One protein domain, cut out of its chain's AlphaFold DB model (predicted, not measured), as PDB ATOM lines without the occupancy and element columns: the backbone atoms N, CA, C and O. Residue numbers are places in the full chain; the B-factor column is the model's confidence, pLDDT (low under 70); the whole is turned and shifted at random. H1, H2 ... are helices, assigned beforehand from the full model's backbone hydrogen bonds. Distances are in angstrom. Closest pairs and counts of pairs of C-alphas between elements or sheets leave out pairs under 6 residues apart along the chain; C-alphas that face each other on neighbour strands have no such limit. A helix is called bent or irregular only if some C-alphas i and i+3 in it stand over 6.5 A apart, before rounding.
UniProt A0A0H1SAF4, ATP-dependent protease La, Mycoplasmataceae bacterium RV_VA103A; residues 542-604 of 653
ATOM      1  N   ASN A 542      13.930 -88.694 -22.667       91.75
ATOM      2  CA  ASN A 542      12.554 -88.802 -23.151       91.75
ATOM      3  C   ASN A 542      11.643 -87.728 -22.530       91.75
ATOM      4  O   ASN A 542      10.773 -87.206 -23.219       91.75
ATOM      5  N   PHE A 543      11.857 -87.345 -21.272       92.19
ATOM      6  CA  PHE A 543      11.092 -86.287 -20.604       92.19
ATOM      7  C   PHE A 543      11.358 -84.914 -21.220       92.19
ATOM      8  O   PHE A 543      10.434 -84.109 -21.344       92.19
ATOM      9  N   ALA A 544      12.602 -84.642 -21.621       90.00
ATOM     10  CA  ALA A 544      12.934 -83.452 -22.396       90.00
ATOM     11  C   ALA A 544      12.230 -83.482 -23.759       90.00
ATOM     12  O   ALA A 544      11.571 -82.517 -24.134       90.00
ATOM     13  N   LYS A 545      12.288 -84.624 -24.457       91.12
ATOM     14  CA  LYS A 545      11.658 -84.816 -25.770       91.12
ATOM     15  C   LYS A 545      10.137 -84.600 -25.767       91.12
ATOM     16  O   LYS A 545       9.614 -84.073 -26.741       91.12
ATOM     17  N   TYR A 546       9.437 -85.042 -24.724       92.12
ATOM     18  CA  TYR A 546       7.982 -84.875 -24.594       92.12
ATOM     19  C   TYR A 546       7.576 -83.595 -23.844       92.12
ATOM     20  O   TYR A 546       6.394 -83.400 -23.595       92.12
ATOM     21  N   GLU A 547       8.528 -82.731 -23.476       91.94
ATOM     22  CA  GLU A 547       8.277 -81.473 -22.748       91.94
ATOM     23  C   GLU A 547       7.606 -81.655 -21.365       91.94
ATOM     24  O   GLU A 547       6.946 -80.759 -20.832       91.94
ATOM     25  N   ILE A 548       7.842 -82.807 -20.727       92.50
ATOM     26  CA  ILE A 548       7.282 -83.187 -19.413       92.50
ATOM     27  C   ILE A 548       8.334 -83.196 -18.297       92.50
ATOM     28  O   ILE A 548       8.165 -83.810 -17.247       92.50
ATOM     29  N   SER A 549       9.443 -82.480 -18.491       91.00
ATOM     30  CA  SER A 549      10.587 -82.466 -17.561       91.00
ATOM     31  C   SER A 549      10.257 -81.990 -16.140       91.00
ATOM     32  O   SER A 549      10.989 -82.296 -15.206       91.00
ATOM     33  N   ARG A 550       9.131 -81.296 -15.941       91.25
ATOM     34  CA  ARG A 550       8.614 -80.926 -14.611       91.25
ATOM     35  C   ARG A 550       8.241 -82.129 -13.734       91.25
ATOM     36  O   ARG A 550       8.136 -81.981 -12.524       91.25
ATOM     37  N   LEU A 551       8.031 -83.302 -14.335       89.44
ATOM     38  CA  LEU A 551       7.672 -84.536 -13.634       89.44
ATOM     39  C   LEU A 551       8.893 -85.381 -13.240       89.44
ATOM     40  O   LEU A 551       8.715 -86.435 -12.636       89.44
ATOM     41  N   LYS A 552      10.125 -84.946 -13.556       86.62
ATOM     42  CA  LYS A 552      11.358 -85.701 -13.250       86.62
ATOM     43  C   LYS A 552      11.469 -86.065 -11.771       86.62
ATOM     44  O   LYS A 552      11.775 -87.206 -11.454       86.62
ATOM     45  N   ASP A 553      11.116 -85.142 -10.878       86.94
ATOM     46  CA  ASP A 553      11.194 -85.346  -9.424       86.94
ATOM     47  C   ASP A 553      10.236 -86.432  -8.899       86.94
ATOM     48  O   ASP A 553      10.361 -86.866  -7.756       86.94
ATOM     49  N   LYS A 554       9.265 -86.876  -9.713       85.81
ATOM     50  CA  LYS A 554       8.378 -88.007  -9.393       85.81
ATOM     51  C   LYS A 554       9.013 -89.367  -9.705       85.81
ATOM     52  O   LYS A 554       8.526 -90.377  -9.210       85.81
ATOM     53  N   PHE A 555      10.082 -89.398 -10.505       85.12
ATOM     54  CA  PHE A 555      10.845 -90.600 -10.840       85.12
ATOM     55  C   PHE A 555      12.017 -90.786  -9.885       85.12
ATOM     56  O   PHE A 555      13.163 -90.452 -10.188       85.12
ATOM     57  N   ASP A 556      11.720 -91.338  -8.716       86.06
ATOM     58  CA  ASP A 556      12.754 -91.715  -7.769       86.06
ATOM     59  C   ASP A 556      13.437 -93.043  -8.143       86.06
ATOM     60  O   ASP A 556      13.121 -93.706  -9.140       86.06
ATOM     61  N   LEU A 557      14.426 -93.426  -7.335       79.06
ATOM     62  CA  LEU A 557      15.230 -94.618  -7.577       79.06
ATOM     63  C   LEU A 557      14.380 -95.893  -7.647       79.06
ATOM     64  O   LEU A 557      14.670 -96.762  -8.469       79.06
ATOM     65  N   ASP A 558      13.336 -96.004  -6.828       78.31
ATOM     66  CA  ASP A 558      12.491 -97.195  -6.774       78.31
ATOM     67  C   ASP A 558      11.654 -97.339  -8.049       78.31
ATOM     68  O   ASP A 558      11.555 -98.438  -8.606       78.31
ATOM     69  N   LEU A 559      11.119 -96.237  -8.584       80.44
ATOM     70  CA  LEU A 559      10.402 -96.262  -9.859       80.44
ATOM     71  C   LEU A 559      11.342 -96.550 -11.045       80.44
ATOM     72  O   LEU A 559      10.991 -97.296 -11.966       80.44
ATOM     73  N   ILE A 560      12.572 -96.032 -10.998       83.00
ATOM     74  CA  ILE A 560      13.614 -96.342 -11.989       83.00
ATOM     75  C   ILE A 560      13.984 -97.830 -11.948       83.00
ATOM     76  O   ILE A 560      14.087 -98.463 -13.003       83.00
ATOM     77  N   LYS A 561      14.141 -98.413 -10.752       77.62
ATOM     78  CA  LYS A 561      14.434 -99.845 -10.579       77.62
ATOM     79  C   LYS A 561      13.364-100.723 -11.232       77.62
ATOM     80  O   LYS A 561      13.722-101.698 -11.889       77.62
ATOM     81  N   LYS A 562      12.081-100.344 -11.167       75.62
ATOM     82  CA  LYS A 562      10.987-101.073 -11.848       75.62
ATOM     83  C   LYS A 562      11.142-101.128 -13.370       75.62
ATOM     84  O   LYS A 562      10.668-102.066 -14.001       75.62
ATOM     85  N   CYS A 563      11.827-100.158 -13.974       76.69
ATOM     86  CA  CYS A 563      12.090-100.160 -15.413       76.69
ATOM     87  C   CYS A 563      13.174-101.175 -15.818       76.69
ATOM     88  O   CYS A 563      13.251-101.549 -16.996       76.69
ATOM     89  N   LEU A 564      14.018-101.614 -14.874       73.56
ATOM     90  CA  LEU A 564      15.091-102.573 -15.120       73.56
ATOM     91  C   LEU A 564      14.515-103.956 -15.447       73.56
ATOM     92  O   LEU A 564      13.516-104.397 -14.896       73.56
ATOM     93  N   CYS A 565      15.153-104.651 -16.387       67.00
ATOM     94  CA  CYS A 565      14.717-105.971 -16.845       67.00
ATOM     95  C   CYS A 565      15.641-107.068 -16.309       67.00
ATOM     96  O   CYS A 565      16.822-106.815 -16.053       67.00
ATOM     97  N   LYS A 566      15.143-108.309 -16.243       57.88
ATOM     98  CA  LYS A 566      15.962-109.492 -15.904       57.88
ATOM     99  C   LYS A 566      17.120-109.717 -16.882       57.88
ATOM    100  O   LYS A 566      18.140-110.300 -16.531       57.88
ATOM    101  N   GLU A 567      16.956-109.275 -18.125       58.97
ATOM    102  CA  GLU A 567      17.990-109.358 -19.150       58.97
ATOM    103  C   GLU A 567      19.030-108.241 -18.993       58.97
ATOM    104  O   GLU A 567      18.708-107.084 -18.731       58.97
ATOM    105  N   TRP A 568      20.297-108.585 -19.223       60.88
ATOM    106  CA  TRP A 568      21.438-107.672 -19.102       60.88
ATOM    107  C   TRP A 568      21.522-106.617 -20.207       60.88
ATOM    108  O   TRP A 568      22.276-105.651 -20.097       60.88
ATOM    109  N   GLY A 569      20.782-106.812 -21.296       65.56
ATOM    110  CA  GLY A 569      20.769-105.877 -22.406       65.56
ATOM    111  C   GLY A 569      20.024-104.586 -22.067       65.56
ATOM    112  O   GLY A 569      18.973-104.597 -21.431       65.56
ATOM    113  N   VAL A 570      20.512-103.460 -22.586       75.56
ATOM    114  CA  VAL A 570      19.835-102.153 -22.463       75.56
ATOM    115  C   VAL A 570      18.642-102.010 -23.415       75.56
ATOM    116  O   VAL A 570      17.865-101.067 -23.303       75.56
ATOM    117  N   ARG A 571      18.467-102.948 -24.357       78.19
ATOM    118  CA  ARG A 571      17.372-102.917 -25.340       78.19
ATOM    119  C   ARG A 571      16.001-102.961 -24.661       78.19
ATOM    120  O   ARG A 571      15.152-102.132 -24.975       78.19
ATOM    121  N   GLN A 572      15.803-103.903 -23.738       75.81
ATOM    122  CA  GLN A 572      14.523-104.052 -23.048       75.81
ATOM    123  C   GLN A 572      14.280-102.900 -22.070       75.81
ATOM    124  O   GLN A 572      13.185-102.348 -22.048       75.81
ATOM    125  N   LEU A 573      15.330-102.463 -21.364       82.00
ATOM    126  CA  LEU A 573      15.302-101.267 -20.517       82.00
ATOM    127  C   LEU A 573      14.813-100.038 -21.298       82.00
ATOM    128  O   LEU A 573      13.886 -99.359 -20.866       82.00
ATOM    129  N   LYS A 574      15.377 -99.791 -22.488       85.62
ATOM    130  CA  LYS A 574      14.958 -98.685 -23.362       85.62
ATOM    131  C   LYS A 574      13.483 -98.797 -23.759       85.62
ATOM    132  O   LYS A 574      12.788 -97.786 -23.768       85.62
ATOM    133  N   SER A 575      13.001-100.007 -24.057       84.88
ATOM    134  CA  SER A 575      11.589-100.254 -24.384       84.88
ATOM    135  C   SER A 575      10.661 -99.996 -23.192       84.88
ATOM    136  O   SER A 575       9.633 -99.345 -23.366       84.88
ATOM    137  N   ASN A 576      11.019-100.473 -21.994       85.81
ATOM    138  CA  ASN A 576      10.271-100.220 -20.758       85.81
ATOM    139  C   ASN A 576      10.162 -98.718 -20.484       85.81
ATOM    140  O   ASN A 576       9.055 -98.207 -20.346       85.81
ATOM    141  N   ILE A 577      11.297 -98.009 -20.490       89.25
ATOM    142  CA  ILE A 577      11.338 -96.559 -20.258       89.25
ATOM    143  C   ILE A 577      10.492 -95.826 -21.294       89.25
ATOM    144  O   ILE A 577       9.687 -94.980 -20.933       89.25
ATOM    145  N   GLN A 578      10.622 -96.164 -22.579       89.94
ATOM    146  CA  GLN A 578       9.861 -95.487 -23.626       89.94
ATOM    147  C   GLN A 578       8.347 -95.657 -23.450       89.94
ATOM    148  O   GLN A 578       7.612 -94.694 -23.655       89.94
ATOM    149  N   ARG A 579       7.878 -96.854 -23.071       88.69
ATOM    150  CA  ARG A 579       6.452 -97.107 -22.812       88.69
ATOM    151  C   ARG A 579       5.953 -96.360 -21.590       88.69
ATOM    152  O   ARG A 579       4.928 -95.699 -21.671       88.69
ATOM    153  N   LEU A 580       6.692 -96.442 -20.491       89.75
ATOM    154  CA  LEU A 580       6.308 -95.787 -19.252       89.75
ATOM    155  C   LEU A 580       6.317 -94.257 -19.402       89.75
ATOM    156  O   LEU A 580       5.360 -93.613 -18.996       89.75
ATOM    157  N   VAL A 581       7.318 -93.668 -20.066       91.38
ATOM    158  CA  VAL A 581       7.350 -92.216 -20.316       91.38
ATOM    159  C   VAL A 581       6.184 -91.796 -21.215       91.38
ATOM    160  O   VAL A 581       5.580 -90.749 -21.000       91.38
ATOM    161  N   TYR A 582       5.867 -92.605 -22.230       91.50
ATOM    162  CA  TYR A 582       4.742 -92.342 -23.124       91.50
ATOM    163  C   TYR A 582       3.398 -92.394 -22.386       91.50
ATOM    164  O   TYR A 582       2.566 -91.518 -22.593       91.50
ATOM    165  N   GLU A 583       3.211 -93.360 -21.486       91.25
ATOM    166  CA  GLU A 583       2.027 -93.434 -20.625       91.25
ATOM    167  C   GLU A 583       1.903 -92.197 -19.729       91.25
ATOM    168  O   GLU A 583       0.845 -91.580 -19.661       91.25
ATOM    169  N   VAL A 584       3.005 -91.772 -19.101       92.06
ATOM    170  CA  VAL A 584       3.036 -90.548 -18.285       92.06
ATOM    171  C   VAL A 584       2.636 -89.323 -19.109       92.06
ATOM    172  O   VAL A 584       1.843 -88.510 -18.642       92.06
ATOM    173  N   PHE A 585       3.149 -89.197 -20.336       93.69
ATOM    174  CA  PHE A 585       2.790 -88.111 -21.248       93.69
ATOM    175  C   PHE A 585       1.287 -88.100 -21.576       93.69
ATOM    176  O   PHE A 585       0.668 -87.036 -21.558       93.69
ATOM    177  N   LEU A 586       0.691 -89.270 -21.839       93.50
ATOM    178  CA  LEU A 586      -0.746 -89.389 -22.102       93.50
ATOM    179  C   LEU A 586      -1.581 -88.982 -20.884       93.50
ATOM    180  O   LEU A 586      -2.438 -88.105 -20.994       93.50
ATOM    181  N   LEU A 587      -1.291 -89.563 -19.718       92.56
ATOM    182  CA  LEU A 587      -2.017 -89.281 -18.478       92.56
ATOM    183  C   LEU A 587      -1.891 -87.815 -18.060       92.56
ATOM    184  O   LEU A 587      -2.846 -87.233 -17.548       92.56
ATOM    185  N   GLU A 588      -0.732 -87.196 -18.288       92.31
ATOM    186  CA  GLU A 588      -0.558 -85.770 -18.041       92.31
ATOM    187  C   GLU A 588      -1.440 -84.918 -18.959       92.31
ATOM    188  O   GLU A 588      -2.100 -83.995 -18.479       92.31
ATOM    189  N   GLY A 589      -1.495 -85.242 -20.255       91.25
ATOM    190  CA  GLY A 589      -2.359 -84.552 -21.215       91.25
ATOM    191  C   GLY A 589      -3.851 -84.676 -20.888       91.25
ATOM    192  O   GLY A 589      -4.618 -83.751 -21.153       91.25
ATOM    193  N   GLU A 590      -4.255 -85.787 -20.269       93.69
ATOM    194  CA  GLU A 590      -5.629 -86.044 -19.822       93.69
ATOM    195  C   GLU A 590      -5.923 -85.501 -18.410       93.69
ATOM    196  O   GLU A 590      -7.076 -85.487 -17.977       93.69
ATOM    197  N   GLY A 591      -4.904 -85.035 -17.679       89.69
ATOM    198  CA  GLY A 591      -5.038 -84.629 -16.278       89.69
ATOM    199  C   GLY A 591      -5.352 -85.794 -15.330       89.69
ATOM    200  O   GLY A 591      -5.917 -85.574 -14.261       89.69
ATOM    201  N   MET A 592      -4.999 -87.025 -15.715       92.56
ATOM    202  CA  MET A 592      -5.295 -88.279 -15.008       92.56
ATOM    203  C   MET A 592      -4.046 -88.912 -14.376       92.56
ATOM    204  O   MET A 592      -3.985 -90.126 -14.185       92.56
ATOM    205  N   LEU A 593      -3.030 -88.107 -14.050       90.44
ATOM    206  CA  LEU A 593      -1.834 -88.606 -13.369       90.44
ATOM    207  C   LEU A 593      -2.198 -89.232 -12.010       90.44
ATOM    208  O   LEU A 593      -2.967 -88.633 -11.254       90.44
ATOM    209  N   PRO A 594      -1.628 -90.400 -11.668       88.88
ATOM    210  CA  PRO A 594      -1.906 -91.046 -10.395       88.88
ATOM    211  C   PRO A 594      -1.352 -90.229  -9.224       88.88
ATOM    212  O   PRO A 594      -0.292 -89.603  -9.315       88.88
ATOM    213  N   GLU A 595      -2.052 -90.275  -8.089       84.62
ATOM    214  CA  GLU A 595      -1.542 -89.721  -6.829       84.62
ATOM    215  C   GLU A 595      -0.377 -90.565  -6.291       84.62
ATOM    216  O   GLU A 595       0.634 -90.022  -5.843       84.62
ATOM    217  N   ASP A 596      -0.494 -91.894  -6.397       87.62
ATOM    218  CA  ASP A 596       0.523 -92.862  -5.989       87.62
ATOM    219  C   ASP A 596       1.218 -93.476  -7.211       87.62
ATOM    220  O   ASP A 596       0.723 -94.402  -7.854       87.62
ATOM    221  N   TRP A 597       2.400 -92.947  -7.518       87.50
ATOM    222  CA  TRP A 597       3.221 -93.381  -8.645       87.50
ATOM    223  C   TRP A 597       3.848 -94.756  -8.420       87.50
ATOM    224  O   TRP A 597       4.149 -95.458  -9.384       87.50
ATOM    225  N   HIS A 598       4.045 -95.168  -7.168       80.56
ATOM    226  CA  HIS A 598       4.681 -96.443  -6.867       80.56
ATOM    227  C   HIS A 598       3.712 -97.600  -7.047       80.56
ATOM    228  O   HIS A 598       4.130 -98.654  -7.520       80.56
ATOM    229  N   ASN A 599       2.442 -97.418  -6.697       81.75
ATOM    230  CA  ASN A 599       1.440 -98.482  -6.769       81.75
ATOM    231  C   ASN A 599       0.601 -98.462  -8.054       81.75
ATOM    232  O   ASN A 599      -0.254 -99.328  -8.231       81.75
ATOM    233  N   TYR A 600       0.847 -97.509  -8.955       82.88
ATOM    234  CA  TYR A 600       0.225 -97.490 -10.275       82.88
ATOM    235  C   TYR A 600       0.749 -98.629 -11.164       82.88
ATOM    236  O   TYR A 600       1.944 -98.941 -11.172       82.88
ATOM    237  N   ASP A 601      -0.158 -99.230 -11.931       82.56
ATOM    238  CA  ASP A 601       0.124-100.334 -12.848       82.56
ATOM    239  C   ASP A 601       0.715 -99.809 -14.168       82.56
ATOM    240  O   ASP A 601       0.028 -99.632 -15.176       82.56
ATOM    241  N   TRP A 602       2.000 -99.448 -14.136       84.12
ATOM    242  CA  TRP A 602       2.693 -98.916 -15.311       84.12
ATOM    243  C   TRP A 602       2.848 -99.988 -16.404       84.12
ATOM    244  O   TRP A 602       3.254-101.109 -16.101       84.12
ATOM    245  N   PRO A 603       2.661 -99.645 -17.696       78.31
ATOM    246  CA  PRO A 603       2.672-100.604 -18.803       78.31
ATOM    247  C   PRO A 603       4.096-101.064 -19.175       78.31
ATOM    248  O   PRO A 603       4.650-100.717 -20.229       78.31
ATOM    249  N   LEU A 604       4.706-101.875 -18.314       74.38
ATOM    250  CA  LEU A 604       6.031-102.456 -18.510       74.38
ATOM    251  C   LEU A 604       5.941-103.736 -19.357       74.38
ATOM    252  O   LEU A 604       5.038-104.553 -19.224       74.38
TER     253      LEU A 604
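AT A GLANCE: This is residues 542 to 604 of the 653 residues of the protein "ATP-dependent protease La" of Mycoplasmataceae bacterium RV_VA103A (UniProt A0A0H1SAF4). What does the model look like at first sight? One long helix, H4, runs along the longest axis, and three short helices, H1, H2 and H3, follow one another in a chain over one side of it, with H1 and H3 each meeting it. After H4 the last 14 residues, 591 to 604, have no named element and fold back over H4. What is it made of, and how large is it? The printed part has 63 residues with four named helices in the order H1, H2, H3, H4 and no named strand; its class is all helix. It is compact, with a radius of gyration of the C-alphas of 11.6 A and spans of 35 by 25 by 18 A.

IN THESE COORDINATES: Where do the short helices lie? H1 is residues 542 to 545, from C-alpha 542 at (12.554, -88.802, -23.151), and H2 is residues 549 to 554. H3 is residues 557 to 563; H2 and H3 each measure 10.1 A from first to last C-alpha. Is any of them irregular? H2 is: C-alphas 550 and 553 are 7.3 A apart. Where is the long helix? H4 is residues 570 to 590 and measures 30.2 A, from C-alpha 570 at (19.835, -102.153, -22.463) to C-alpha 590 at (-5.629, -86.044, -19.822).

HOW THE PARTS SIT: What does H1 meet? H1 and H2 only just touch, and only at the corner by their link, with the closest C-alphas, those of Phe 543 and Ser 549, 4.9 A apart. H1 also only just touches H4, at its residues 578 to 581 alone, with 3 pairs of C-alphas within 8 A; the closest are those of Asn 542 and Val 581, 6.8 A apart. How does H3 stand to H4? They only just touch, with 3 pairs of C-alphas within 8 A, at residues 573 to 577 of H4 alone; the closest C-alphas are those of Cys 563 and Asn 576, 5.6 A apart. Their lines are about perpendicular at 72 degrees, only just past steep. Which helices stay apart? H1 and H3, H2 and H4, and H2 and H3 are apart. What do the backbones show? In H4 every O i to N i+4 pair is within hydrogen-bond range, in H3 2 of 3, and in H2 0 of 2, with 2 of 3 O i to N i+3 pairs within range; H1 is too short for an O i to N i+4 pair.

THE WHOLE: How far does it reach? The two C-alphas farthest apart, those of Trp 568 and Gly 591, are 35.2 A apart. Are there cuts or long links? The printed part has no cut; the links H1 to H2 and H2 to H3 are tight, and H3 to H4 is short. Where is confidence low? Residues 565 to 569 are under 70 in pLDDT, against a mean of 84.3 for the printed part, and residues 566 to 571, of which 570 and 571 belong to H4, stand free.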